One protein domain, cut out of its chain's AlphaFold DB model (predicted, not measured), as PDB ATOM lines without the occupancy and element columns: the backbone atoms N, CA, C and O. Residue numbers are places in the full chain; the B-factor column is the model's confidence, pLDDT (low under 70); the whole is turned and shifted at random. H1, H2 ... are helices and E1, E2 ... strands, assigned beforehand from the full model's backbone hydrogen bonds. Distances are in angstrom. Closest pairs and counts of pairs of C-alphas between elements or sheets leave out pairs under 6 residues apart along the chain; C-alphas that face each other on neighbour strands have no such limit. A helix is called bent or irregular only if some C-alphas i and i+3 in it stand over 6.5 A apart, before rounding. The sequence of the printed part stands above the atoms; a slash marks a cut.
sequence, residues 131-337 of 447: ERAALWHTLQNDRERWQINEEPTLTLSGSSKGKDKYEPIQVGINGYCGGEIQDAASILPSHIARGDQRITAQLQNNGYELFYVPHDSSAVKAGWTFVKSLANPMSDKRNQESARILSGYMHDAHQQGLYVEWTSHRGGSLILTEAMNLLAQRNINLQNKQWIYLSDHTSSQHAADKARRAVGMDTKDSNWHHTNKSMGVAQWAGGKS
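This is residues 131 to 337 of the 447 residues of an uncharacterized protein of Thalassolituus oleivorans MIL-1 (UniProt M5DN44). A strongly twisted sheet of six strands curls round helix H1 on one face, while H4 and H5 pack on the other face, three layers in all. H2 sits beside the strands, H6 packs on H5, and H3 and H7 lie near each other off the sheet. The printed part has 207 residues, with seven named helices and six named strands in the order E1 E2 E3 H1 H2 E4 H3 H4 E5 H5 E6 H6 H7. The sheet, mixed, runs E2, E1, E4, E3, E5, E6, and the class is mixed, helices and strands. The whole is compact, with a radius of gyration of the C-alphas of 15.8 A and spans of 43 by 42 by 33 A.

E1, residues 134 to 140, and E2, residues 146 to 148, form an antiparallel hairpin, with N 139 and O 147 2.9 A apart, within hydrogen-bond range. E3, residues 169 to 173, H1, residues 181 to 193, H2, residues 197 to 206, and E4, residues 208 to 212, make a strand-helix-strand unit, two parallel neighbour strands with helices between, its crossover right-handed; N 209 and O 170 are 2.9 A apart. E4 is antiparallel to E1, with N 136 and O 210 2.8 A apart. H1 comes closest to E3 at the C-alphas of Leu 188 and Gly 172, 5.8 A. H1, with residues 189 to 193 alone, touches H2 in a helical hairpin, closest at the C-alphas of Ala 193 and Ile 199, 5.0 A, at a steep tilt of 43 degrees. H2 is at the sheet's level, with a height of 0.3 A. H3, residues 219 to 231, is not on the sheet. H4, residues 237 to 255, is over E4 and E3 at a height of 9.3 A. E4, H3, H4 and E5, residues 260 to 265, make a split right-handed unit, E3 lying between its strands; N 263 and O 171 are 2.8 A apart. H5, residues 268 to 281, is over E5 and touches H4, closest at the C-alphas of Ser 247 and Ala 275, 4.5 A, at a steep tilt of 61 degrees. E5, H5 and E6, residues 290 to 295, make another right-handed unit; N 293 and O 262 are 2.9 A apart. H6, residues 301 to 310, only grazes the sheet and touches H5 at a shallow tilt of 32 degrees, closest at the C-alphas of Thr 273 and Ala 304, 5.1 A. H7, residues 329 to 335, is close to H3 but not clearly touching, with the closest C-alphas, Leu 230 and Gly 334, 6.8 A apart. Every O i to N i+4 pair is within hydrogen-bond range in H2, H3, H4, H5, H6 and H7, against 6 of 9 in H1.

E1 begins at C-alpha 134, (224.923, 234.535, 361.582), and is 19.3 A long. H1, 19.1 A, is irregular, but only just: C-alphas 186 and 189 are 6.7 A apart. H4 is 27.1 A, H5 20.1 A and H3 18.7 A. H7 ends at C-alpha 335, (203.447, 222.724, 356.533).

The two C-alphas farthest apart, Arg 143 and Asn 283, are 45.2 A apart. The printed part has no cut; the links E2 to E3 and H6 to H7 are long. Mean pLDDT of the printed part is 77.7; residues 157 to 161, 177 to 179, 216 to 236, 298 to 300 and 323 to 337 are under 70.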
ATOM      1  N   GLU A 131     222.103 238.779 368.692       85.25
ATOM      2  CA  GLU A 131     220.958 239.641 368.365       85.25
ATOM      3  C   GLU A 131     220.712 239.722 366.851       85.25
ATOM      4  O   GLU A 131     219.669 240.208 366.406       85.25
ATOM      5  N   ARG A 132     221.661 239.217 366.053       85.94
ATOM      6  CA  ARG A 132     221.624 239.198 364.589       85.94
ATOM      7  C   ARG A 132     221.952 237.810 364.055       85.94
ATOM      8  O   ARG A 132     222.760 237.089 364.637       85.94
ATOM      9  N   ALA A 133     221.323 237.451 362.936       90.44
ATOM     10  CA  ALA A 133     221.546 236.154 362.322       90.44
ATOM     11  C   ALA A 133     222.971 236.009 361.777       90.44
ATOM     12  O   ALA A 133     223.514 236.931 361.161       90.44
ATOM     13  N   ALA A 134     223.563 234.840 361.997       90.94
ATOM     14  CA  ALA A 134     224.923 234.535 361.582       90.94
ATOM     15  C   ALA A 134     225.190 233.037 361.549       90.94
ATOM     16  O   ALA A 134     224.484 232.251 362.179       90.94
ATOM     17  N   LEU A 135     226.237 232.665 360.820       92.06
ATOM     18  CA  LEU A 135     226.756 231.312 360.796       92.06
ATOM     19  C   LEU A 135     227.777 231.119 361.923       92.06
ATOM     20  O   LEU A 135     228.564 232.020 362.212       92.06
ATOM     21  N   TRP A 136     227.772 229.948 362.543       92.38
ATOM     22  CA  TRP A 136     228.649 229.602 363.651       92.38
ATOM     23  C   TRP A 136     229.139 228.170 363.522       92.38
ATOM     24  O   TRP A 136     228.340 227.236 363.469       92.38
ATOM     25  N   HIS A 137     230.449 227.982 363.575       92.44
ATOM     26  CA  HIS A 137     231.002 226.643 363.631       92.44
ATOM     27  C   HIS A 137     230.726 226.019 365.003       92.44
ATOM     28  O   HIS A 137     230.982 226.636 366.042       92.44
ATOM     29  N   THR A 138     230.173 224.808 365.001       91.88
ATOM     30  CA  THR A 138     229.771 224.082 366.207       91.88
ATOM     31  C   THR A 138     230.495 222.745 366.267       91.88
ATOM     32  O   THR A 138     230.429 221.959 365.324       91.88
ATOM     33  N   LEU A 139     231.154 222.468 367.390       91.50
ATOM     34  CA  LEU A 139     231.929 221.254 367.642       91.50
ATOM     35  C   LEU A 139     231.421 220.555 368.895       91.50
ATOM     36  O   LEU A 139     230.974 221.203 369.841       91.50
ATOM     37  N   GLN A 140     231.497 219.230 368.924       89.12
ATOM     38  CA  GLN A 140     231.263 218.500 370.159       89.12
ATOM     39  C   GLN A 140     232.558 218.483 370.975       89.12
ATOM     40  O   GLN A 140     233.621 218.166 370.451       89.12
ATOM     41  N   ASN A 141     232.477 218.858 372.249       86.81
ATOM     42  CA  ASN A 141     233.618 218.773 373.155       86.81
ATOM     43  C   ASN A 141     233.777 217.358 373.736       86.81
ATOM     44  O   ASN A 141     232.885 216.517 373.624       86.81
ATOM     45  N   ASP A 142     234.868 217.137 374.472       83.44
ATOM     46  CA  ASP A 142     235.180 215.860 375.140       83.44
ATOM     47  C   ASP A 142     234.122 215.407 376.166       83.44
ATOM     48  O   ASP A 142     234.144 214.274 376.640       83.44
ATOM     49  N   ARG A 143     233.193 216.293 376.548       82.88
ATOM     50  CA  ARG A 143     232.072 216.006 377.459       82.88
ATOM     51  C   ARG A 143     230.765 215.748 376.709       82.88
ATOM     52  O   ARG A 143     229.694 215.898 377.298       82.88
ATOM     53  N   GLU A 144     230.850 215.445 375.418       83.75
ATOM     54  CA  GLU A 144     229.720 215.192 374.523       83.75
ATOM     55  C   GLU A 144     228.737 216.370 374.392       83.75
ATOM     56  O   GLU A 144     227.602 216.202 373.936       83.75
ATOM     57  N   ARG A 145     229.153 217.591 374.749       87.44
ATOM     58  CA  ARG A 145     228.325 218.795 374.610       87.44
ATOM     59  C   ARG A 145     228.711 219.570 373.365       87.44
ATOM     60  O   ARG A 145     229.889 219.817 373.122       87.44
ATOM     61  N   TRP A 146     227.701 220.015 372.631       89.19
ATOM     62  CA  TRP A 146     227.881 220.921 371.506       89.19
ATOM     63  C   TRP A 146     228.289 222.304 372.008       89.19
ATOM     64  O   TRP A 146     227.612 222.910 372.842       89.19
ATOM     65  N   GLN A 147     229.426 222.777 371.518       89.38
ATOM     66  CA  GLN A 147     229.989 224.087 371.784       89.38
ATOM     67  C   GLN A 147     230.089 224.863 370.484       89.38
ATOM     68  O   GLN A 147     230.394 224.319 369.427       89.38
ATOM     69  N   ILE A 148     229.823 226.150 370.595       89.25
ATOM     70  CA  ILE A 148     229.863 227.085 369.485       89.25
ATOM     71  C   ILE A 148     231.180 227.835 369.592       89.25
ATOM     72  O   ILE A 148     231.580 228.210 370.698       89.25
ATOM     73  N   ASN A 149     231.847 228.045 368.464       85.06
ATOM     74  CA  ASN A 149     233.041 228.876 368.425       85.06
ATOM     75  C   ASN A 149     232.747 230.298 368.931       85.06
ATOM     76  O   ASN A 149     231.650 230.824 368.749       85.06
ATOM     77  N   GLU A 150     233.754 230.932 369.536       78.56
ATOM     78  CA  GLU A 150     233.636 232.296 370.074       78.56
ATOM     79  C   GLU A 150     233.357 233.334 368.983       78.56
ATOM     80  O   GLU A 150     232.674 234.331 369.218       78.56
ATOM     81  N   GLU A 151     233.873 233.086 367.779       81.88
ATOM     82  CA  GLU A 151     233.690 233.953 366.628       81.88
ATOM     83  C   GLU A 151     232.763 233.304 365.593       81.88
ATOM     84  O   GLU A 151     232.886 232.110 365.287       81.88
ATOM     85  N   PRO A 152     231.855 234.096 365.008       84.56
ATOM     86  CA  PRO A 152     230.992 233.628 363.948       84.56
ATOM     87  C   PRO A 152     231.786 233.372 362.665       84.56
ATOM     88  O   PRO A 152     232.804 234.001 362.369       84.56
ATOM     89  N   THR A 153     231.280 232.451 361.860       83.00
ATOM     90  CA  THR A 153     231.860 232.083 360.571       83.00
ATOM     91  C   THR A 153     231.362 233.035 359.494       83.00
ATOM     92  O   THR A 153     230.172 233.104 359.225       83.00
ATOM     93  N   LEU A 154     232.275 233.774 358.865       72.81
ATOM     94  CA  LEU A 154     231.933 234.764 357.834       72.81
ATOM     95  C   LEU A 154     231.672 234.156 356.462       72.81
ATOM     96  O   LEU A 154     230.887 234.673 355.677       72.81
ATOM     97  N   THR A 155     232.355 233.057 356.155       75.00
ATOM     98  CA  THR A 155     232.221 232.357 354.880       75.00
ATOM     99  C   THR A 155     232.325 230.864 355.115       75.00
ATOM    100  O   THR A 155     233.146 230.400 355.910       75.00
ATOM    101  N   LEU A 156     231.511 230.101 354.390       80.56
ATOM    102  CA  LEU A 156     231.640 228.651 354.351       80.56
ATOM    103  C   LEU A 156     232.989 228.319 353.711       80.56
ATOM    104  O   LEU A 156     233.181 228.540 352.518       80.56
ATOM    105  N   SER A 157     233.932 227.851 354.526       65.81
ATOM    106  CA  SER A 157     235.304 227.567 354.107       65.81
ATOM    107  C   SER A 157     235.492 226.060 353.964       65.81
ATOM    108  O   SER A 157     235.483 225.322 354.947       65.81
ATOM    109  N   GLY A 158     235.681 225.588 352.732       55.81
ATOM    110  CA  GLY A 158     235.894 224.171 352.422       55.81
ATOM    111  C   GLY A 158     237.321 223.697 352.704       55.81
ATOM    112  O   GLY A 158     238.023 223.279 351.779       55.81
ATOM    113  N   SER A 159     237.783 223.763 353.959       48.06
ATOM    114  CA  SER A 159     239.151 223.341 354.326       48.06
ATOM    115  C   SER A 159     239.416 221.846 354.049       48.06
ATOM    116  O   SER A 159     240.566 221.431 353.945       48.06
ATOM    117  N   SER A 160     238.363 221.059 353.805       54.69
ATOM    118  CA  SER A 160     238.380 219.716 353.185       54.69
ATOM    119  C   SER A 160     236.969 219.269 352.770       54.69
ATOM    120  O   SER A 160     236.795 218.652 351.723       54.69
ATOM    121  N   LYS A 161     235.960 219.667 353.553       64.81
ATOM    122  CA  LYS A 161     234.531 219.365 353.367       64.81
ATOM    123  C   LYS A 161     233.877 220.240 352.295       64.81
ATOM    124  O   LYS A 161     234.312 221.363 352.041       64.81
ATOM    125  N   GLY A 162     232.819 219.726 351.669       76.19
ATOM    126  CA  GLY A 162     232.047 220.432 350.644       76.19
ATOM    127  C   GLY A 162     232.676 220.429 349.252       76.19
ATOM    128  O   GLY A 162     232.127 221.048 348.349       76.19
ATOM    129  N   LYS A 163     233.802 219.744 349.031       84.12
ATOM    130  CA  LYS A 163     234.364 219.552 347.678       84.12
ATOM    131  C   LYS A 163     233.728 218.378 346.935       84.12
ATOM    132  O   LYS A 163     233.743 218.360 345.707       84.12
ATOM    133  N   ASP A 164     233.152 217.442 347.683       84.50
ATOM    134  CA  ASP A 164     232.483 216.249 347.178       84.50
ATOM    135  C   ASP A 164     231.021 216.222 347.648       84.50
ATOM    136  O   ASP A 164     230.695 216.622 348.767       84.50
ATOM    137  N   LYS A 165     230.142 215.706 346.788       86.88
ATOM    138  CA  LYS A 165     228.736 215.445 347.083       86.88
ATOM    139  C   LYS A 165     228.560 214.448 348.233       86.88
ATOM    140  O   LYS A 165     227.539 214.503 348.914       86.88
ATOM    141  N   TYR A 166     229.509 213.536 348.443       86.00
ATOM    142  CA  TYR A 166     229.426 212.535 349.515       86.00
ATOM    143  C   TYR A 166     229.844 213.070 350.894       86.00
ATOM    144  O   TYR A 166     229.497 212.461 351.907       86.00
ATOM    145  N   GLU A 167     230.525 214.217 350.932       87.25
ATOM    146  CA  GLU A 167     230.961 214.905 352.152       87.25
ATOM    147  C   GLU A 167     230.573 216.393 352.101       87.25
ATOM    148  O   GLU A 167     231.440 217.278 352.079       87.25
ATOM    149  N   PRO A 168     229.264 216.699 352.042       91.31
ATOM    150  CA  PRO A 168     228.791 218.074 352.016       91.31
ATOM    151  C   PRO A 168     229.098 218.786 353.333       91.31
ATOM    152  O   PRO A 168     229.206 218.168 354.397       91.31
ATOM    153  N   ILE A 169     229.153 220.115 353.282       92.88
ATOM    154  CA  ILE A 169     229.080 220.910 354.507       92.88
ATOM    155  C   ILE A 169     227.656 220.796 355.055       92.88
ATOM    156  O   ILE A 169     226.688 221.068 354.346       92.88
ATOM    157  N   GLN A 170     227.543 220.381 356.313       94.19
ATOM    158  CA  GLN A 170     226.274 220.255 357.015       94.19
ATOM    159  C   GLN A 170     225.945 221.579 357.704       94.19
ATOM    160  O   GLN A 170     226.689 222.013 358.586       94.19
ATOM    161  N   VAL A 171     224.844 222.218 357.299       96.06
ATOM    162  CA  VAL A 171     224.389 223.488 357.873       96.06
ATOM    163  C   VAL A 171     223.014 223.318 358.514       96.06
ATOM    164  O   VAL A 171     222.048 222.962 357.844       96.06
ATOM    165  N   GLY A 172     222.908 223.607 359.809       95.19
ATOM    166  CA  GLY A 172     221.656 223.627 360.558       95.19
ATOM    167  C   GLY A 172     221.099 225.043 360.701       95.19
ATOM    168  O   GLY A 172     221.797 225.929 361.175       95.19
ATOM    169  N   ILE A 173     219.835 225.260 360.343       94.81
ATOM    170  CA  ILE A 173     219.116 226.533 360.481       94.81
ATOM    171  C   ILE A 173     218.051 226.370 361.561       94.81
ATOM    172  O   ILE A 173     217.097 225.596 361.394       94.81
ATOM    173  N   ASN A 174     218.182 227.094 362.670       88.94
ATOM    174  CA  ASN A 174     217.221 226.971 363.760       88.94
ATOM    175  C   ASN A 174     215.910 227.711 363.463       88.94
ATOM    176  O   ASN A 174     215.863 228.767 362.836       88.94
ATOM    177  N   GLY A 175     214.824 227.145 363.980       75.38
ATOM    178  CA  GLY A 175     213.605 227.875 364.303       75.38
ATOM    179  C   GLY A 175     213.576 228.198 365.795       75.38
ATOM    180  O   GLY A 175     214.618 228.267 366.446       75.38
ATOM    181  N   TYR A 176     212.379 228.316 366.373       70.31
ATOM    182  CA  TYR A 176     212.231 228.518 367.817       70.31
ATOM    183  C   TYR A 176     212.825 227.345 368.621       70.31
ATOM    184  O   TYR A 176     212.267 226.237 368.621       70.31
ATOM    185  N   CYS A 177     213.937 227.623 369.309       63.34
ATOM    186  CA  CYS A 177     214.707 226.684 370.131       63.34
ATOM    187  C   CYS A 177     215.012 227.319 371.499       63.34
ATOM    188  O   CYS A 177     216.118 227.778 371.732       63.34
ATOM    189  N   GLY A 178     214.011 227.426 372.377       58.47
ATOM    190  CA  GLY A 178     214.217 227.667 373.818       58.47
ATOM    191  C   GLY A 178     214.585 229.086 374.268       58.47
ATOM    192  O   GLY A 178     214.177 229.477 375.354       58.47
ATOM    193  N   GLY A 179     215.232 229.898 373.432       61.00
ATOM    194  CA  GLY A 179     215.636 231.269 373.798       61.00
ATOM    195  C   GLY A 179     217.105 231.556 373.519       61.00
ATOM    196  O   GLY A 179     217.473 232.715 373.367       61.00
ATOM    197  N   GLU A 180     217.913 230.500 373.429       79.31
ATOM    198  CA  GLU A 180     219.368 230.587 373.468       79.31
ATOM    199  C   GLU A 180     220.011 229.842 372.295       79.31
ATOM    200  O   GLU A 180     219.459 228.892 371.730       79.31
ATOM    201  N   ILE A 181     221.217 230.267 371.927       87.00
ATOM    202  CA  ILE A 181     221.963 229.658 370.828       87.00
ATOM    203  C   ILE A 181     222.447 228.238 371.181       87.00
ATOM    204  O   ILE A 181     222.477 227.367 370.312       87.00
ATOM    205  N   GLN A 182     222.743 227.954 372.455       87.44
ATOM    206  CA  GLN A 182     223.161 226.626 372.927       87.44
ATOM    207  C   GLN A 182     222.058 225.568 372.770       87.44
ATOM    208  O   GLN A 182     222.350 224.410 372.455       87.44
ATOM    209  N   ASP A 183     220.792 225.961 372.925       84.69
ATOM    210  CA  ASP A 183     219.651 225.076 372.676       84.69
ATOM    211  C   ASP A 183     219.567 224.706 371.192       84.69
ATOM    212  O   ASP A 183     219.395 223.537 370.836       84.69
ATOM    213  N   ALA A 184     219.745 225.694 370.308       87.75
ATOM    214  CA  ALA A 184     219.815 225.459 368.870       87.75
ATOM    215  C   ALA A 184     220.995 224.540 368.506       87.75
ATOM    216  O   ALA A 184     220.815 223.601 367.724       87.75
ATOM    217  N   ALA A 185     222.162 224.767 369.120       90.00
ATOM    218  CA  ALA A 185     223.360 223.955 368.926       90.00
ATOM    219  C   ALA A 185     223.175 222.489 369.362       90.00
ATOM    220  O   ALA A 185     223.718 221.567 368.763       90.00
ATOM    221  N   SER A 186     222.369 222.257 370.397       87.06
ATOM    222  CA  SER A 186     222.145 220.912 370.934       87.06
ATOM    223  C   SER A 186     221.082 220.125 370.160       87.06
ATOM    224  O   SER A 186     221.154 218.900 370.076       87.06
ATOM    225  N   ILE A 187     220.086 220.810 369.589       87.44
ATOM    226  CA  ILE A 187     218.939 220.173 368.925       87.44
ATOM    227  C   ILE A 187     219.259 219.796 367.473       87.44
ATOM    228  O   ILE A 187     218.949 218.684 367.032       87.44
ATOM    229  N   LEU A 188     219.887 220.703 366.719       89.56
ATOM    230  CA  LEU A 188     220.081 220.555 365.273       89.56
ATOM    231  C   LEU A 188     220.859 219.307 364.819       89.56
ATOM    232  O   LEU A 188     220.448 218.741 363.806       89.56
ATOM    233  N   PRO A 189     221.887 218.806 365.530       90.56
ATOM    234  CA  PRO A 189     222.610 217.597 365.127       90.56
ATOM    235  C   PRO A 189     221.706 216.381 364.920       90.56
ATOM    236  O   PRO A 189     221.884 215.632 363.962       90.56
ATOM    237  N   SER A 190     220.687 216.209 365.768       87.06
ATOM    238  CA  SER A 190     219.730 215.100 365.641       87.06
ATOM    239  C   SER A 190     218.860 215.216 364.382       87.06
ATOM    240  O   SER A 190     218.551 214.212 363.737       87.06
ATOM    241  N   HIS A 191     218.519 216.446 363.993       88.88
ATOM    242  CA  HIS A 191     217.741 216.735 362.793       88.88
ATOM    243  C   HIS A 191     218.581 216.614 361.523       88.88
ATOM    244  O   HIS A 191     218.087 216.077 360.537       88.88
ATOM    245  N   ILE A 192     219.841 217.054 361.561       89.50
ATOM    246  CA  ILE A 192     220.800 216.888 360.460       89.50
ATOM    247  C   ILE A 192     221.082 215.401 360.226       89.50
ATOM    248  O   ILE A 192     221.059 214.933 359.092       89.50
ATOM    249  N   ALA A 193     221.313 214.640 361.300       88.00
ATOM    250  CA  ALA A 193     221.631 213.223 361.197       88.00
ATOM    251  C   ALA A 193     220.433 212.361 360.788       88.00
ATOM    252  O   ALA A 193     220.629 211.297 360.215       88.00
ATOM    253  N   ARG A 194     219.191 212.782 361.070       87.88
ATOM    254  CA  ARG A 194     217.964 212.040 360.702       87.88
ATOM    255  C   ARG A 194     217.935 210.600 361.244       87.88
ATOM    256  O   ARG A 194     217.298 209.725 360.667       87.88
ATOM    257  N   GLY A 195     218.642 210.350 362.347       82.75
ATOM    258  CA  GLY A 195     218.839 209.010 362.907       82.75
ATOM    259  C   GLY A 195     219.900 208.152 362.199       82.75
ATOM    260  O   GLY A 195     220.112 207.015 362.617       82.75
ATOM    261  N   ASP A 196     220.585 208.668 361.173       86.31
ATOM    262  CA  ASP A 196     221.740 208.015 360.550       86.31
ATOM    263  C   ASP A 196     222.964 208.126 361.471       86.31
ATOM    264  O   ASP A 196     223.557 209.196 361.643       86.31
ATOM    265  N   GLN A 197     223.364 206.986 362.040       88.94
ATOM    266  CA  GLN A 197     224.512 206.881 362.938       88.94
ATOM    267  C   GLN A 197     225.830 207.302 362.278       88.94
ATOM    268  O   GLN A 197     226.711 207.817 362.966       88.94
ATOM    269  N   ARG A 198     225.975 207.128 360.958       88.38
ATOM    270  CA  ARG A 198     227.168 207.562 360.223       88.38
ATOM    271  C   ARG A 198     227.251 209.081 360.198       88.38
ATOM    272  O   ARG A 198     228.319 209.624 360.463       88.38
ATOM    273  N   ILE A 199     226.136 209.757 359.916       88.06
ATOM    274  CA  ILE A 199     226.087 211.224 359.940       88.06
ATOM    275  C   ILE A 199     226.289 211.709 361.372       88.06
ATOM    276  O   ILE A 199     227.092 212.608 361.578       88.06
ATOM    277  N   THR A 200     225.661 211.085 362.377       89.25
ATOM    278  CA  THR A 200     225.917 211.420 363.788       89.25
ATOM    279  C   THR A 200     227.405 211.349 364.118       89.25
ATOM    280  O   THR A 200     227.962 212.354 364.546       89.25
ATOM    281  N   ALA A 201     228.068 210.221 363.851       88.38
ATOM    282  CA  ALA A 201     229.498 210.059 364.112       88.38
ATOM    283  C   ALA A 201     230.348 211.083 363.344       88.38
ATOM    284  O   ALA A 201     231.316 211.620 363.881       88.38
ATOM    285  N   GLN A 202     229.971 211.401 362.100       88.25
ATOM    286  CA  GLN A 202     230.606 212.482 361.353       88.25
ATOM    287  C   GLN A 202     230.453 213.803 362.098       88.25
ATOM    288  O   GLN A 202     231.471 214.396 362.418       88.25
ATOM    289  N   LEU A 203     229.237 214.242 362.431       90.44
ATOM    290  CA  LEU A 203     229.017 215.506 363.135       90.44
ATOM    291  C   LEU A 203     229.814 215.581 364.445       90.44
ATOM    292  O   LEU A 203     230.382 216.627 364.742       90.44
ATOM    293  N   GLN A 204     229.875 214.492 365.215       90.00
ATOM    294  CA  GLN A 204     230.619 214.441 366.480       90.00
ATOM    295  C   GLN A 204     232.118 214.687 366.266       90.00
ATOM    296  O   GLN A 204     232.721 215.491 366.968       90.00
ATOM    297  N   ASN A 205     232.702 214.054 365.246       86.94
ATOM    298  CA  ASN A 205     234.125 214.196 364.930       86.94
ATOM    299  C   ASN A 205     234.464 215.533 364.255       86.94
ATOM    300  O   ASN A 205     235.577 216.036 364.372       86.94
ATOM    301  N   ASN A 206     233.527 216.064 363.471       86.44
ATOM    302  CA  ASN A 206     233.801 217.082 362.462       86.44
ATOM    303  C   ASN A 206     233.118 218.421 362.699       86.44
ATOM    304  O   ASN A 206     233.429 219.369 361.969       86.44
ATOM    305  N   GLY A 207     232.172 218.472 363.627       90.94
ATOM    306  CA  GLY A 207     231.276 219.597 363.793       90.94
ATOM    307  C   GLY A 207     230.297 219.779 362.638       90.94
ATOM    308  O   GLY A 207     230.225 218.989 361.690       90.94
ATOM    309  N   TYR A 208     229.543 220.866 362.734       93.06
ATOM    310  CA  TYR A 208     228.645 221.363 361.700       93.06
ATOM    311  C   TYR A 208     228.536 222.885 361.796       93.06
ATOM    312  O   TYR A 208     228.973 223.497 362.773       93.06
ATOM    313  N   GLU A 209     227.933 223.498 360.787       94.56
ATOM    314  CA  GLU A 209     227.684 224.934 360.780       94.56
ATOM    315  C   GLU A 209     226.265 225.231 361.272       94.56
ATOM    316  O   GLU A 209     225.279 224.723 360.742       94.56
ATOM    317  N   LEU A 210     226.136 226.081 362.282       94.62
ATOM    318  CA  LEU A 210     224.870 226.563 362.815       94.62
ATOM    319  C   LEU A 210     224.569 227.943 362.234       94.62
ATOM    320  O   LEU A 210     225.193 228.930 362.610       94.62
ATOM    321  N   PHE A 211     223.574 228.044 361.359       95.00
ATOM    322  CA  PHE A 211     222.989 229.332 361.009       95.00
ATOM    323  C   PHE A 211     221.964 229.722 362.074       95.00
ATOM    324  O   PHE A 211     220.810 229.279 362.041       95.00
ATOM    325  N   TYR A 212     222.410 230.527 363.036       92.94
ATOM    326  CA  TYR A 212     221.572 230.988 364.128       92.94
ATOM    327  C   TYR A 212     220.683 232.151 363.683       92.94
ATOM    328  O   TYR A 212     221.173 233.168 363.197       92.94
ATOM    329  N   VAL A 213     219.378 232.012 363.894       90.25
ATOM    330  CA  VAL A 213     218.346 233.027 363.714       90.25
ATOM    331  C   VAL A 213     217.839 233.424 365.100       90.25
ATOM    332  O   VAL A 213     217.255 232.581 365.790       90.25
ATOM    333  N   PRO A 214     218.039 234.682 365.523       84.31
ATOM    334  CA  PRO A 214     217.601 235.140 366.830       84.31
ATOM    335  C   PRO A 214     216.078 235.263 366.889       84.31
ATOM    336  O   PRO A 214     215.443 235.847 366.008       84.31
ATOM    337  N   HIS A 215     215.486 234.766 367.970       71.62
ATOM    338  CA  HIS A 215     214.064 234.911 368.273       71.62
ATOM    339  C   HIS A 215     213.869 235.670 369.583       71.62
ATOM    340  O   HIS A 215     214.711 235.641 370.474       71.62
ATOM    341  N   ASP A 216     212.735 236.354 369.718       57.88
ATOM    342  CA  ASP A 216     212.384 236.968 370.997       57.88
ATOM    343  C   ASP A 216     212.138 235.871 372.050       57.88
ATOM    344  O   ASP A 216     211.409 234.910 371.800       57.88
ATOM    345  N   SER A 217     212.703 236.039 373.249       48.19
ATOM    346  CA  SER A 217     212.672 235.073 374.364       48.19
ATOM    347  C   SER A 217     211.276 234.786 374.942       48.19
ATOM    348  O   SER A 217     211.105 233.898 375.776       48.19
ATOM    349  N   SER A 218     210.245 235.512 374.505       41.28
ATOM    350  CA  SER A 218     208.869 235.272 374.930       41.28
ATOM    351  C   SER A 218     208.216 234.199 374.059       41.28
ATOM    352  O   SER A 218     207.847 234.461 372.916       41.28
ATOM    353  N   ALA A 219     207.981 233.014 374.629       38.16
ATOM    354  CA  ALA A 219     207.235 231.923 373.989       38.16
ATOM    355  C   ALA A 219     205.835 232.356 373.498       38.16
ATOM    356  O   ALA A 219     205.368 231.907 372.451       38.16
ATOM    357  N   VAL A 220     205.184 233.274 374.227       33.09
ATOM    358  CA  VAL A 220     203.883 233.861 373.861       33.09
ATOM    359  C   VAL A 220     204.028 234.732 372.615       33.09
ATOM    360  O   VAL A 220     203.257 234.594 371.668       33.09
ATOM    361  N   LYS A 221     205.055 235.586 372.572       39.38
ATOM    362  CA  LYS A 221     205.348 236.406 371.394       39.38
ATOM    363  C   LYS A 221     205.784 235.543 370.212       39.38
ATOM    364  O   LYS A 221     205.340 235.811 369.113       39.38
ATOM    365  N   ALA A 222     206.551 234.476 370.419       35.22
ATOM    366  CA  ALA A 222     206.927 233.536 369.364       35.22
ATOM    367  C   ALA A 222     205.703 232.829 368.750       35.22
ATOM    368  O   ALA A 222     205.622 232.708 367.529       35.22
ATOM    369  N   GLY A 223     204.716 232.440 369.568       30.36
ATOM    370  CA  GLY A 223     203.435 231.896 369.100       30.36
ATOM    371  C   GLY A 223     202.585 232.912 368.323       30.36
ATOM    372  O   GLY A 223     202.077 232.599 367.248       30.36
ATOM    373  N   TRP A 224     202.485 234.156 368.804       34.03
ATOM    374  CA  TRP A 224     201.766 235.234 368.105       34.03
ATOM    375  C   TRP A 224     202.483 235.728 366.840       34.03
ATOM    376  O   TRP A 224     201.835 235.983 365.828       34.03
ATOM    377  N   THR A 225     203.814 235.826 366.857       36.50
ATOM    378  CA  THR A 225     204.649 236.113 365.683       36.50
ATOM    379  C   THR A 225     204.510 234.998 364.659       36.50
ATOM    380  O   THR A 225     204.408 235.292 363.476       36.50
ATOM    381  N   PHE A 226     204.404 233.740 365.094       42.19
ATOM    382  CA  PHE A 226     204.100 232.622 364.211       42.19
ATOM    383  C   PHE A 226     202.727 232.787 363.533       42.19
ATOM    384  O   PHE A 226     202.666 232.788 362.307       42.19
ATOM    385  N   VAL A 227     201.649 233.049 364.286       36.84
ATOM    386  CA  VAL A 227     200.303 233.308 363.720       36.84
ATOM    387  C   VAL A 227     200.307 234.511 362.767       36.84
ATOM    388  O   VAL A 227     199.762 234.445 361.665       36.84
ATOM    389  N   LYS A 228     200.998 235.596 363.132       37.41
ATOM    390  CA  LYS A 228     201.165 236.780 362.279       37.41
ATOM    391  C   LYS A 228     201.989 236.479 361.022       37.41
ATOM    392  O   LYS A 228     201.675 236.997 359.955       37.41
ATOM    393  N   SER A 229     202.999 235.617 361.124       38.62
ATOM    394  CA  SER A 229     203.802 235.137 359.995       38.62
ATOM    395  C   SER A 229     203.057 234.122 359.116       38.62
ATOM    396  O   SER A 229     203.410 233.932 357.964       38.62
ATOM    397  N   LEU A 230     201.982 233.495 359.590       40.97
ATOM    398  CA  LEU A 230     201.106 232.720 358.707       40.97
ATOM    399  C   LEU A 230     200.214 233.637 357.857       40.97
ATOM    400  O   LEU A 230     199.977 233.345 356.688       40.97
ATOM    401  N   ALA A 231     199.759 234.758 358.426       35.72
ATOM    402  CA  ALA A 231     198.940 235.754 357.730       35.72
ATOM    403  C   ALA A 231     199.759 236.624 356.762       35.72
ATOM    404  O   ALA A 231     199.339 236.903 355.644       35.72
ATOM    405  N   ASN A 232     200.944 237.050 357.201       46.09
ATOM    406  CA  ASN A 232     201.911 237.791 356.406       46.09
ATOM    407  C   ASN A 232     203.335 237.356 356.812       46.09
ATOM    408  O   ASN A 232     203.941 237.992 357.691       46.09
ATOM    409  N   PRO A 233     203.874 236.288 356.189       44.69
ATOM    410  CA  PRO A 233     205.169 235.682 356.541       44.69
ATOM    411  C   PRO A 233     206.348 236.638 356.525       44.69
ATOM    412  O   PRO A 233     207.357 236.383 357.176       44.69
ATOM    413  N   MET A 234     206.192 237.770 355.847       52.53
ATOM    414  CA  MET A 234     207.237 238.752 355.622       52.53
ATOM    415  C   MET A 234     206.971 240.083 356.331       52.53
ATOM    416  O   MET A 234     207.649 241.064 356.048       52.53
ATOM    417  N   SER A 235     206.027 240.150 357.276       50.47
ATOM    418  CA  SER A 235     205.826 241.362 358.091       50.47
ATOM    419  C   SER A 235     206.910 241.574 359.159       50.47
ATOM    420  O   SER A 235     207.051 242.684 359.677       50.47
ATOM    421  N   ASP A 236     207.693 240.537 359.477       65.19
ATOM    422  CA  ASP A 236     208.782 240.613 360.449       65.19
ATOM    423  C   ASP A 236     210.114 240.968 359.773       65.19
ATOM    424  O   ASP A 236     210.699 240.171 359.034       65.19
ATOM    425  N   LYS A 237     210.613 242.176 360.060       72.12
ATOM    426  CA  LYS A 237     211.883 242.688 359.532       72.12
ATOM    427  C   LYS A 237     213.067 241.771 359.857       72.12
ATOM    428  O   LYS A 237     213.942 241.644 359.004       72.12
ATOM    429  N   ARG A 238     213.081 241.104 361.021       77.06
ATOM    430  CA  ARG A 238     214.192 240.217 361.425       77.06
ATOM    431  C   ARG A 238     214.240 238.939 360.599       77.06
ATOM    432  O   ARG A 238     215.319 238.492 360.222       77.06
ATOM    433  N   ASN A 239     213.081 238.376 360.260       80.25
ATOM    434  CA  ASN A 239     213.016 237.197 359.394       80.25
ATOM    435  C   ASN A 239     213.490 237.534 357.977       80.25
ATOM    436  O   ASN A 239     214.272 236.784 357.396       80.25
ATOM    437  N   GLN A 240     213.087 238.696 357.446       81.62
ATOM    438  CA  GLN A 240     213.576 239.161 356.145       81.62
ATOM    439  C   GLN A 240     215.091 239.386 356.146       81.62
ATOM    440  O   GLN A 240     215.783 239.026 355.198       81.62
ATOM    441  N   GLU A 241     215.605 240.023 357.196       84.38
ATOM    442  CA  GLU A 241     217.033 240.263 357.382       84.38
ATOM    443  C   GLU A 241     217.813 238.946 357.435       84.38
ATOM    444  O   GLU A 241     218.763 238.763 356.676       84.38
ATOM    445  N   SER A 242     217.349 237.992 358.243       90.00
ATOM    446  CA  SER A 242     217.961 236.668 358.379       90.00
ATOM    447  C   SER A 242     217.961 235.897 357.057       90.00
ATOM    448  O   SER A 242     218.972 235.299 356.700       90.00
ATOM    449  N   ALA A 243     216.871 235.963 356.285       89.75
ATOM    450  CA  ALA A 243     216.793 235.332 354.967       89.75
ATOM    451  C   ALA A 243     217.774 235.956 353.960       89.75
ATOM    452  O   ALA A 243     218.391 235.236 353.177       89.75
ATOM    453  N   ARG A 244     217.977 237.282 354.001       85.56
ATOM    454  CA  ARG A 244     218.978 237.963 353.159       85.56
ATOM    455  C   ARG A 244     220.394 237.538 353.518       85.56
ATOM    456  O   ARG A 244     221.168 237.227 352.616       85.56
ATOM    457  N   ILE A 245     220.707 237.474 354.810       88.12
ATOM    458  CA  ILE A 245     222.012 237.008 355.290       88.12
ATOM    459  C   ILE A 245     222.241 235.556 354.843       88.12
ATOM    460  O   ILE A 245     223.269 235.262 354.236       88.12
ATOM    461  N   LEU A 246     221.258 234.669 355.042       94.44
ATOM    462  CA  LEU A 246     221.334 233.272 354.605       94.44
ATOM    463  C   LEU A 246     221.531 233.149 353.087       94.44
ATOM    464  O   LEU A 246     222.375 232.378 352.642       94.44
ATOM    465  N   SER A 247     220.808 233.943 352.288       91.94
ATOM    466  CA  SER A 247     220.966 233.943 350.826       91.94
ATOM    467  C   SER A 247     222.382 234.333 350.385       91.94
ATOM    468  O   SER A 247     222.873 233.803 349.391       91.94
ATOM    469  N   GLY A 248     223.055 235.203 351.151       86.50
ATOM    470  CA  GLY A 248     224.467 235.533 350.963       86.50
ATOM    471  C   GLY A 248     225.355 234.303 351.132       86.50
ATOM    472  O   GLY A 248     226.043 233.924 350.191       86.50
ATOM    473  N   TYR A 249     225.244 233.601 352.265       92.81
ATOM    474  CA  TYR A 249     226.005 232.367 352.511       92.81
ATOM    475  C   TYR A 249     225.764 231.288 351.444       92.81
ATOM    476  O   TYR A 249     226.703 230.630 350.996       92.81
ATOM    477  N   MET A 250     224.512 231.110 351.014       94.19
ATOM    478  CA  MET A 250     224.157 230.146 349.966       94.19
ATOM    479  C   MET A 250     224.802 230.488 348.622       94.19
ATOM    480  O   MET A 250     225.315 229.605 347.926       94.19
ATOM    481  N   HIS A 251     224.791 231.769 348.259       91.25
ATOM    482  CA  HIS A 251     225.436 232.251 347.048       91.25
ATOM    483  C   HIS A 251     226.957 232.131 347.122       91.25
ATOM    484  O   HIS A 251     227.567 231.647 346.173       91.25
ATOM    485  N   ASP A 252     227.568 232.491 348.246       87.94
ATOM    486  CA  ASP A 252     229.017 232.402 348.421       87.94
ATOM    487  C   ASP A 252     229.490 230.946 348.350       87.94
ATOM    488  O   ASP A 252     230.500 230.645 347.709       87.94
ATOM    489  N   ALA A 253     228.727 230.008 348.921       91.44
ATOM    490  CA  ALA A 253     228.984 228.581 348.756       91.44
ATOM    491  C   ALA A 253     228.872 228.135 347.290       91.44
ATOM    492  O   ALA A 253     229.667 227.318 346.826       91.44
ATOM    493  N   HIS A 254     227.915 228.687 346.541       92.00
ATOM    494  CA  HIS A 254     227.775 228.411 345.114       92.00
ATOM    495  C   HIS A 254     228.950 228.960 344.298       92.00
ATOM    496  O   HIS A 254     229.494 228.230 343.470       92.00
ATOM    497  N   GLN A 255     229.390 230.192 344.563       89.38
ATOM    498  CA  GLN A 255     230.554 230.793 343.905       89.38
ATOM    499  C   GLN A 255     231.839 230.000 344.163       89.38
ATOM    500  O   GLN A 255     232.680 229.871 343.277       89.38
ATOM    501  N   GLN A 256     231.963 229.420 345.356       88.94
ATOM    502  CA  GLN A 256     233.057 228.518 345.715       88.94
ATOM    503  C   GLN A 256     232.874 227.089 345.178       88.94
ATOM    504  O   GLN A 256     233.756 226.245 345.331       88.94
ATOM    505  N   GLY A 257     231.740 226.793 344.539       90.81
ATOM    506  CA  GLY A 257     231.438 225.485 343.975       90.81
ATOM    507  C   GLY A 257     231.262 224.382 345.020       90.81
ATOM    508  O   GLY A 257     231.504 223.223 344.672       90.81
ATOM    509  N   LEU A 258     230.853 224.734 346.242       92.69
ATOM    510  CA  LEU A 258     230.731 223.828 347.382       92.69
ATOM    511  C   LEU A 258     229.430 223.017 347.357       92.69
ATOM    512  O   LEU A 258     228.367 223.517 346.975       92.69
ATOM    513  N   TYR A 259     229.525 221.778 347.834       94.44
ATOM    514  CA  TYR A 259     228.402 220.925 348.187       94.44
ATOM    515  C   TYR A 259     227.940 221.221 349.611       94.44
ATOM    516  O   TYR A 259     228.735 221.158 350.554       94.44
ATOM    517  N   VAL A 260     226.659 221.561 349.762       94.75
ATOM    518  CA  VAL A 260     226.084 221.987 351.046       94.75
ATOM    519  C   VAL A 260     224.706 221.378 351.244       94.75
ATOM    520  O   VAL A 260     223.845 221.453 350.364       94.75
ATOM    521  N   GLU A 261     224.493 220.827 352.431       94.75
ATOM    522  CA  GLU A 261     223.186 220.413 352.911       94.75
ATOM    523  C   GLU A 261     222.646 221.449 353.899       94.75
ATOM    524  O   GLU A 261     223.221 221.671 354.965       94.75
ATOM    525  N   TRP A 262     221.510 222.056 353.558       96.31
ATOM    526  CA  TRP A 262     220.815 223.015 354.414       96.31
ATOM    527  C   TRP A 262     219.662 222.330 355.145       96.31
ATOM    528  O   TRP A 262     218.569 222.156 354.599       96.31
ATOM    529  N   THR A 263     219.885 221.956 356.400       94.94
ATOM    530  CA  THR A 263     218.850 221.397 357.269       94.94
ATOM    531  C   THR A 263     218.173 222.507 358.057       94.94
ATOM    532  O   THR A 263     218.811 223.179 358.859       94.94
ATOM    533  N   SER A 264     216.865 222.685 357.893       92.25
ATOM    534  CA  SER A 264     216.091 223.623 358.715       92.25
ATOM    535  C   SER A 264     215.232 222.906 359.750       92.25
ATOM    536  O   SER A 264     214.680 221.840 359.480       92.25
ATOM    537  N   HIS A 265     215.088 223.518 360.924       85.25
ATOM    538  CA  HIS A 265     214.205 223.054 361.992       85.25
ATOM    539  C   HIS A 265     213.073 224.066 362.230       85.25
ATOM    540  O   HIS A 265     213.330 225.261 362.397       85.25
ATOM    541  N   ARG A 266     211.810 223.616 362.282       81.12
ATOM    542  CA  ARG A 266     210.631 224.468 362.580       81.12
ATOM    543  C   ARG A 266     210.600 225.751 361.737       81.12
ATOM    544  O   ARG A 266     210.649 225.676 360.512       81.12
ATOM    545  N   GLY A 267     210.535 226.925 362.376       75.31
ATOM    546  CA  GLY A 267     210.474 228.244 361.735       75.31
ATOM    547  C   GLY A 267     211.670 228.579 360.841       75.31
ATOM    548  O   GLY A 267     211.520 229.399 359.940       75.31
ATOM    549  N   GLY A 268     212.807 227.890 361.000       84.00
ATOM    550  CA  GLY A 268     213.949 228.021 360.094       84.00
ATOM    551  C   GLY A 268     213.594 227.698 358.638       84.00
ATOM    552  O   GLY A 268     214.173 228.267 357.716       84.00
ATOM    553  N   SER A 269     212.577 226.855 358.419       84.25
ATOM    554  CA  SER A 269     212.054 226.532 357.083       84.25
ATOM    555  C   SER A 269     211.506 227.751 356.333       84.25
ATOM    556  O   SER A 269     211.608 227.811 355.107       84.25
ATOM    557  N   LEU A 270     210.955 228.751 357.035       84.62
ATOM    558  CA  LEU A 270     210.516 230.009 356.422       84.62
ATOM    559  C   LEU A 270     211.715 230.818 355.917       84.62
ATOM    560  O   LEU A 270     211.714 231.268 354.774       84.62
ATOM    561  N   ILE A 271     212.745 230.948 356.757       89.88
ATOM    562  CA  ILE A 271     213.975 231.693 356.456       89.88
ATOM    563  C   ILE A 271     214.708 231.066 355.269       89.88
ATOM    564  O   ILE A 271     215.082 231.773 354.338       89.88
ATOM    565  N   LEU A 272     214.842 229.736 355.266       94.19
ATOM    566  CA  LEU A 272     215.449 228.986 354.167       94.19
ATOM    567  C   LEU A 272     214.662 229.139 352.860       94.19
ATOM    568  O   LEU A 272     215.251 229.375 351.807       94.19
ATOM    569  N   THR A 273     213.330 229.042 352.921       88.94
ATOM    570  CA  THR A 273     212.473 229.216 351.737       88.94
ATOM    571  C   THR A 273     212.628 230.606 351.136       88.94
ATOM    572  O   THR A 273     212.766 230.744 349.921       88.94
ATOM    573  N   GLU A 274     212.663 231.637 351.975       88.50
ATOM    574  CA  GLU A 274     212.817 233.004 351.495       88.50
ATOM    575  C   GLU A 274     214.225 233.291 350.970       88.50
ATOM    576  O   GLU A 274     214.373 233.952 349.944       88.50
ATOM    577  N   ALA A 275     215.264 232.731 351.593       92.06
ATOM    578  CA  ALA A 275     216.622 232.812 351.064       92.06
ATOM    579  C   ALA A 275     216.712 232.222 349.644       92.06
ATOM    580  O   ALA A 275     217.306 232.833 348.755       92.06
ATOM    581  N   MET A 276     216.050 231.085 349.394       92.31
ATOM    582  CA  MET A 276     215.935 230.512 348.048       92.31
ATOM    583  C   MET A 276     215.146 231.416 347.090       92.31
ATOM    584  O   MET A 276     215.557 231.590 345.944       92.31
ATOM    585  N   ASN A 277     214.051 232.041 347.530       86.25
ATOM    586  CA  ASN A 277     213.308 232.991 346.694       86.25
ATOM    587  C   ASN A 277     214.171 234.190 346.279       86.25
ATOM    588  O   ASN A 277     214.110 234.609 345.123       86.25
ATOM    589  N   LEU A 278     214.994 234.719 347.189       84.31
ATOM    590  CA  LEU A 278     215.924 235.812 346.891       84.31
ATOM    591  C   LEU A 278     216.950 235.407 345.826       84.31
ATOM    592  O   LEU A 278     217.212 236.181 344.908       84.31
ATOM    593  N   LEU A 279     217.483 234.186 345.895       85.19
ATOM    594  CA  LEU A 279     218.370 233.647 344.860       85.19
ATOM    595  C   LEU A 279     217.644 233.485 343.513       85.19
ATOM    596  O   LEU A 279     218.169 233.889 342.474       85.19
ATOM    597  N   ALA A 280     216.414 232.958 343.526       82.06
ATOM    598  CA  ALA A 280     215.604 232.759 342.321       82.06
ATOM    599  C   ALA A 280     215.260 234.086 341.630       82.06
ATOM    600  O   ALA A 280     215.382 234.197 340.412       82.06
ATOM    601  N   GLN A 281     214.910 235.126 342.396       82.88
ATOM    602  CA  GLN A 281     214.669 236.483 341.880       82.88
ATOM    603  C   GLN A 281     215.890 237.072 341.156       82.88
ATOM    604  O   GLN A 281     215.755 237.998 340.358       82.88
ATOM    605  N   ARG A 282     217.087 236.548 341.437       77.56
ATOM    606  CA  ARG A 282     218.354 236.944 340.811       77.56
ATOM    607  C   ARG A 282     218.827 235.967 339.738       77.56
ATOM    608  O   ARG A 282     219.936 236.129 339.241       77.56
ATOM    609  N   ASN A 283     217.991 235.001 339.354       83.88
ATOM    610  CA  ASN A 283     218.293 233.959 338.371       83.88
ATOM    611  C   ASN A 283     219.547 233.138 338.720       83.88
ATOM    612  O   ASN A 283     220.306 232.741 337.835       83.88
ATOM    613  N   ILE A 284     219.781 232.892 340.011       85.69
ATOM    614  CA  ILE A 284     220.916 232.085 340.464       85.69
ATOM    615  C   ILE A 284     220.530 230.615 340.449       85.69
ATOM    616  O   ILE A 284     219.527 230.215 341.036       85.69
ATOM    617  N   ASN A 285     221.371 229.811 339.804       91.94
ATOM    618  CA  ASN A 285     221.229 228.367 339.732       91.94
ATOM    619  C   ASN A 285     222.377 227.701 340.499       91.94
ATOM    620  O   ASN A 285     223.535 227.837 340.122       91.94
ATOM    621  N   LEU A 286     222.046 226.947 341.544       92.50
ATOM    622  CA  LEU A 286     222.970 226.273 342.456       92.50
ATOM    623  C   LEU A 286     223.557 224.966 341.886       92.50
ATOM    624  O   LEU A 286     224.323 224.284 342.572       92.50
ATOM    625  N   GLN A 287     223.237 224.627 340.633       92.44
ATOM    626  CA  GLN A 287     223.855 223.557 339.841       92.44
ATOM    627  C   GLN A 287     223.821 222.171 340.508       92.44
ATOM    628  O   GLN A 287     224.749 221.379 340.355       92.44
ATOM    629  N   ASN A 288     222.757 221.860 341.251       92.12
ATOM    630  CA  ASN A 288     222.590 220.610 342.002       92.12
ATOM    631  C   ASN A 288     223.709 220.310 343.019       92.12
ATOM    632  O   ASN A 288     223.860 219.164 343.442       92.12
ATOM    633  N   LYS A 289     224.513 221.307 343.409       94.25
ATOM    634  CA  LYS A 289     225.542 221.130 344.443       94.25
ATOM    635  C   LYS A 289     224.985 221.301 345.847       94.25
ATOM    636  O   LYS A 289     225.521 220.749 346.797       94.25
ATOM    637  N   GLN A 290     223.891 222.037 345.977       95.50
ATOM    638  CA  GLN A 290     223.242 222.279 347.256       95.50
ATOM    639  C   GLN A 290     221.868 221.612 347.293       95.50
ATOM    640  O   GLN A 290     221.184 221.532 346.266       95.50
ATOM    641  N   TRP A 291     221.466 221.151 348.472       94.94
ATOM    642  CA  TRP A 291     220.135 220.602 348.734       94.94
ATOM    643  C   TRP A 291     219.649 220.995 350.123       94.94
ATOM    644  O   TRP A 291     220.392 221.557 350.926       94.94
ATOM    645  N   ILE A 292     218.376 220.715 350.389       94.94
ATOM    646  CA  ILE A 292     217.727 221.067 351.648       94.94
ATOM    647  C   ILE A 292     217.148 219.835 352.324       94.94
ATOM    648  O   ILE A 292     216.720 218.894 351.654       94.94
ATOM    649  N   TYR A 293     217.055 219.904 353.645       93.38
ATOM    650  CA  TYR A 293     216.234 219.016 354.446       93.38
ATOM    651  C   TYR A 293     215.341 219.840 355.383       93.38
ATOM    652  O   TYR A 293     215.801 220.720 356.114       93.38
ATOM    653  N   LEU A 294     214.032 219.601 355.335       88.12
ATOM    654  CA  LEU A 294     213.061 220.284 356.190       88.12
ATOM    655  C   LEU A 294     212.646 219.371 357.343       88.12
ATOM    656  O   LEU A 294     211.860 218.445 357.147       88.12
ATOM    657  N   SER A 295     213.139 219.645 358.548       82.50
ATOM    658  CA  SER A 295     212.748 218.907 359.743       82.50
ATOM    659  C   SER A 295     211.700 219.663 360.547       82.50
ATOM    660  O   SER A 295     211.923 220.796 360.982       82.50
ATOM    661  N   ASP A 296     210.573 219.006 360.824       76.50
ATOM    662  CA  ASP A 296     209.516 219.552 361.682       76.50
ATOM    663  C   ASP A 296     209.065 220.960 361.247       76.50
ATOM    664  O   ASP A 296     208.726 221.803 362.082       76.50
ATOM    665  N   HIS A 297     209.085 221.219 359.936       72.00
ATOM    666  CA  HIS A 297     208.860 222.533 359.341       72.00
ATOM    667  C   HIS A 297     207.492 223.107 359.702       72.00
ATOM    668  O   HIS A 297     206.483 222.408 359.796       72.00
ATOM    669  N   THR A 298     207.464 224.425 359.873       64.31
ATOM    670  CA  THR A 298     206.247 225.185 360.186       64.31
ATOM    671  C   THR A 298     205.831 226.114 359.044       64.31
ATOM    672  O   THR A 298     204.871 226.863 359.195       64.31
ATOM    673  N   SER A 299     206.549 226.096 357.916       67.44
ATOM    674  CA  SER A 299     206.218 226.821 356.682       67.44
ATOM    675  C   SER A 299     205.894 225.854 355.533       67.44
ATOM    676  O   SER A 299     206.115 224.648 355.640       67.44
ATOM    677  N   SER A 300     205.349 226.375 354.431       69.19
ATOM    678  CA  SER A 300     204.818 225.558 353.334       69.19
ATOM    679  C   SER A 300     205.884 224.727 352.625       69.19
ATOM    680  O   SER A 300     206.761 225.270 351.952       69.19
ATOM    681  N   GLN A 301     205.727 223.398 352.671       77.50
ATOM    682  CA  GLN A 301     206.512 222.460 351.859       77.50
ATOM    683  C   GLN A 301     206.405 222.771 350.373       77.50
ATOM    684  O   GLN A 301     207.402 222.727 349.665       77.50
ATOM    685  N   HIS A 302     205.206 223.103 349.891       72.94
ATOM    686  CA  HIS A 302     204.999 223.415 348.481       72.94
ATOM    687  C   HIS A 302     205.771 224.674 348.065       72.94
ATOM    688  O   HIS A 302     206.407 224.690 347.011       72.94
ATOM    689  N   ALA A 303     205.766 225.713 348.907       74.56
ATOM    690  CA  ALA A 303     206.556 226.915 348.657       74.56
ATOM    691  C   ALA A 303     208.062 226.609 348.648       74.56
ATOM    692  O   ALA A 303     208.760 227.036 347.729       74.56
ATOM    693  N   ALA A 304     208.547 225.814 349.606       80.38
ATOM    694  CA  ALA A 304     209.940 225.376 349.653       80.38
ATOM    695  C   ALA A 304     210.332 224.516 348.435       80.38
ATOM    696  O   ALA A 304     211.409 224.698 347.872       80.38
ATOM    697  N   ASP A 305     209.445 223.624 347.983       82.38
ATOM    698  CA  ASP A 305     209.636 222.769 346.803       82.38
ATOM    699  C   ASP A 305     209.708 223.587 345.506       82.38
ATOM    700  O   ASP A 305     210.548 223.342 344.636       82.38
ATOM    701  N   LYS A 306     208.853 224.606 345.382       82.06
ATOM    702  CA  LYS A 306     208.907 225.555 344.268       82.06
ATOM    703  C   LYS A 306     210.210 226.357 344.298       82.06
ATOM    704  O   LYS A 306     210.868 226.470 343.266       82.06
ATOM    705  N   ALA A 307     210.591 226.872 345.466       85.44
ATOM    706  CA  ALA A 307     211.787 227.687 345.638       85.44
ATOM    707  C   ALA A 307     213.073 226.894 345.345       85.44
ATOM    708  O   ALA A 307     213.874 227.338 344.526       85.44
ATOM    709  N   ARG A 308     213.233 225.680 345.901       89.94
ATOM    710  CA  ARG A 308     214.415 224.826 345.656       89.94
ATOM    711  C   ARG A 308     214.581 224.466 344.174       89.94
ATOM    712  O   ARG A 308     215.701 224.454 343.666       89.94
ATOM    713  N   ARG A 309     213.476 224.207 343.455       87.75
ATOM    714  CA  ARG A 309     213.507 223.939 342.006       87.75
ATOM    715  C   ARG A 309     213.889 225.185 341.217       87.75
ATOM    716  O   ARG A 309     214.679 225.082 340.286       87.75
ATOM    717  N   ALA A 310     213.358 226.346 341.600       85.50
ATOM    718  CA  ALA A 310     213.647 227.613 340.932       85.50
ATOM    719  C   ALA A 310     215.136 227.993 340.997       85.50
ATOM    720  O   ALA A 310     215.638 228.618 340.070       85.50
ATOM    721  N   VAL A 311     215.845 227.572 342.049       88.81
ATOM    722  CA  VAL A 311     217.291 227.801 342.203       88.81
ATOM    723  C   VAL A 311     218.156 226.612 341.772       88.81
ATOM    724  O   VAL A 311     219.353 226.614 342.032       88.81
ATOM    725  N   GLY A 312     217.596 225.577 341.140       88.75
ATOM    726  CA  GLY A 312     218.375 224.438 340.632       88.75
ATOM    727  C   GLY A 312     219.122 223.632 341.704       88.75
ATOM    728  O   GLY A 312     220.254 223.204 341.475       88.75
ATOM    729  N   MET A 313     218.519 223.447 342.883       91.75
ATOM    730  CA  MET A 313     219.026 222.519 343.906       91.75
ATOM    731  C   MET A 313     218.809 221.053 343.519       91.75
ATOM    732  O   MET A 313     217.924 220.742 342.718       91.75
ATOM    733  N   ASP A 314     219.564 220.142 344.145       85.88
ATOM    734  CA  ASP A 314     219.332 218.704 343.969       85.88
ATOM    735  C   ASP A 314     217.954 218.322 344.536       85.88
ATOM    736  O   ASP A 314     217.620 218.605 345.690       85.88
ATOM    737  N   THR A 315     217.134 217.695 343.693       85.06
ATOM    738  CA  THR A 315     215.764 217.297 344.027       85.06
ATOM    739  C   THR A 315     215.525 215.793 344.027       85.06
ATOM    740  O   THR A 315     214.382 215.366 344.190       85.06
ATOM    741  N   LYS A 316     216.588 214.995 343.873       78.25
ATOM    742  CA  LYS A 316     216.506 213.532 343.755       78.25
ATOM    743  C   LYS A 316     216.096 212.836 345.051       78.25
ATOM    744  O   LYS A 316     215.563 211.734 344.989       78.25
ATOM    745  N   ASP A 317     216.338 213.459 346.203       78.12
ATOM    746  CA  ASP A 317     215.907 212.920 347.490       78.12
ATOM    747  C   ASP A 317     214.388 213.083 347.646       78.12
ATOM    748  O   ASP A 317     213.875 214.200 347.738       78.12
ATOM    749  N   SER A 318     213.655 211.967 347.670       70.88
ATOM    750  CA  SER A 318     212.213 211.949 347.934       70.88
ATOM    751  C   SER A 318     211.878 212.202 349.408       70.88
ATOM    752  O   SER A 318     210.755 212.604 349.707       70.88
ATOM    753  N   ASN A 319     212.849 212.029 350.310       80.75
ATOM    754  CA  ASN A 319     212.729 212.182 351.763       80.75
ATOM    755  C   ASN A 319     213.342 213.502 352.262       80.75
ATOM    756  O   ASN A 319     213.736 213.624 353.421       80.75
ATOM    757  N   TRP A 320     213.378 214.519 351.400       80.38
ATOM    758  CA  TRP A 320     213.913 215.856 351.681       80.38
ATOM    759  C   TRP A 320     213.133 216.647 352.756       80.38
ATOM    760  O   TRP A 320     213.468 217.790 353.068       80.38
ATOM    761  N   HIS A 321     212.073 216.074 353.328       79.00
ATOM    762  CA  HIS A 321     211.306 216.665 354.416       79.00
ATOM    763  C   HIS A 321     210.756 215.588 355.353       79.00
ATOM    764  O   HIS A 321     210.371 214.504 354.918       79.00
ATOM    765  N   HIS A 322     210.640 215.920 356.636       75.25
ATOM    766  CA  HIS A 322     210.036 215.059 357.650       75.25
ATOM    767  C   HIS A 322     209.084 215.850 358.539       75.25
ATOM    768  O   HIS A 322     209.373 216.962 358.981       75.25
ATOM    769  N   THR A 323     207.940 215.242 358.839       57.91
ATOM    770  CA  THR A 323     206.999 215.736 359.849       57.91
ATOM    771  C   THR A 323     206.718 214.601 360.814       57.91
ATOM    772  O   THR A 323     206.289 213.526 360.390       57.91
ATOM    773  N   ASN A 324     206.918 214.834 362.110       52.03
ATOM    774  CA  ASN A 324     206.548 213.850 363.119       52.03
ATOM    775  C   ASN A 324     205.043 213.511 363.069       52.03
ATOM    776  O   ASN A 324     204.201 214.345 362.736       52.03
ATOM    777  N   LYS A 325     204.700 212.258 363.411       38.56
ATOM    778  CA  LYS A 325     203.315 211.731 363.379       38.56
ATOM    779  C   LYS A 325     202.369 212.468 364.341       38.56
ATOM    780  O   LYS A 325     201.166 212.495 364.107       38.56
ATOM    781  N   SER A 326     202.908 213.089 365.392       38.34
ATOM    782  CA  SER A 326     202.206 213.999 366.304       38.34
ATOM    783  C   SER A 326     202.365 215.444 365.816       38.34
ATOM    784  O   SER A 326     203.144 216.220 366.373       38.34
ATOM    785  N   MET A 327     201.696 215.770 364.714       42.22
ATOM    786  CA  MET A 327     201.815 217.063 364.042       42.22
ATOM    787  C   MET A 327     201.233 218.177 364.917       42.22
ATOM    788  O   MET A 327     200.060 218.135 365.282       42.22
ATOM    789  N   GLY A 328     202.046 219.176 365.265       38.75
ATOM    790  CA  GLY A 328     201.541 220.380 365.930       38.75
ATOM    791  C   GLY A 328     200.709 221.228 364.961       38.75
ATOM    792  O   GLY A 328     200.961 221.214 363.757       38.75
ATOM    793  N   VAL A 329     199.759 222.022 365.466       39.19
ATOM    794  CA  VAL A 329     198.895 222.895 364.637       39.19
ATOM    795  C   VAL A 329     199.711 223.779 363.693       39.19
ATOM    796  O   VAL A 329     199.362 223.927 362.525       39.19
ATOM    797  N   ALA A 330     200.839 224.308 364.168       39.97
ATOM    798  CA  ALA A 330     201.768 225.098 363.368       39.97
ATOM    799  C   ALA A 330     202.299 224.352 362.129       39.97
ATOM    800  O   ALA A 330     202.413 224.924 361.046       39.97
ATOM    801  N   GLN A 331     202.595 223.062 362.277       42.41
ATOM    802  CA  GLN A 331     203.111 222.207 361.207       42.41
ATOM    803  C   GLN A 331     202.003 221.771 360.242       42.41
ATOM    804  O   GLN A 331     202.264 221.586 359.058       42.41
ATOM    805  N   TRP A 332     200.760 221.643 360.711       41.97
ATOM    806  CA  TRP A 332     199.617 221.339 359.847       41.97
ATOM    807  C   TRP A 332     199.188 222.560 359.023       41.97
ATOM    808  O   TRP A 332     199.155 222.489 357.792       41.97
ATOM    809  N   ALA A 333     198.941 223.691 359.696       43.69
ATOM    810  CA  ALA A 333     198.459 224.927 359.083       43.69
ATOM    811  C   ALA A 333     199.476 225.523 358.101       43.69
ATOM    812  O   ALA A 333     199.099 225.958 357.019       43.69
ATOM    813  N   GLY A 334     200.764 225.517 358.461       41.12
ATOM    814  CA  GLY A 334     201.824 226.021 357.593       41.12
ATOM    815  C   GLY A 334     202.425 224.961 356.674       41.12
ATOM    816  O   GLY A 334     202.797 225.285 355.555       41.12
ATOM    817  N   GLY A 335     202.535 223.705 357.121       39.31
ATOM    818  CA  GLY A 335     203.447 222.724 356.533       39.31
ATOM    819  C   GLY A 335     202.867 221.707 355.556       39.31
ATOM    820  O   GLY A 335     203.663 221.173 354.790       39.31
ATOM    821  N   LYS A 336     201.551 221.422 355.528       42.81
ATOM    822  CA  LYS A 336     201.026 220.315 354.690       42.81
ATOM    823  C   LYS A 336     199.920 220.616 353.679       42.81
ATOM    824  O   LYS A 336     199.864 219.876 352.698       42.81
ATOM    825  N   SER A 337     199.033 221.607 353.834       38.00
ATOM    826  CA  SER A 337     197.883 221.670 352.892       38.00
ATOM    827  C   SER A 337     197.341 223.027 352.481       38.00
ATOM    828  O   SER A 337     196.607 223.075 351.502       38.00
TER     829      SER A 337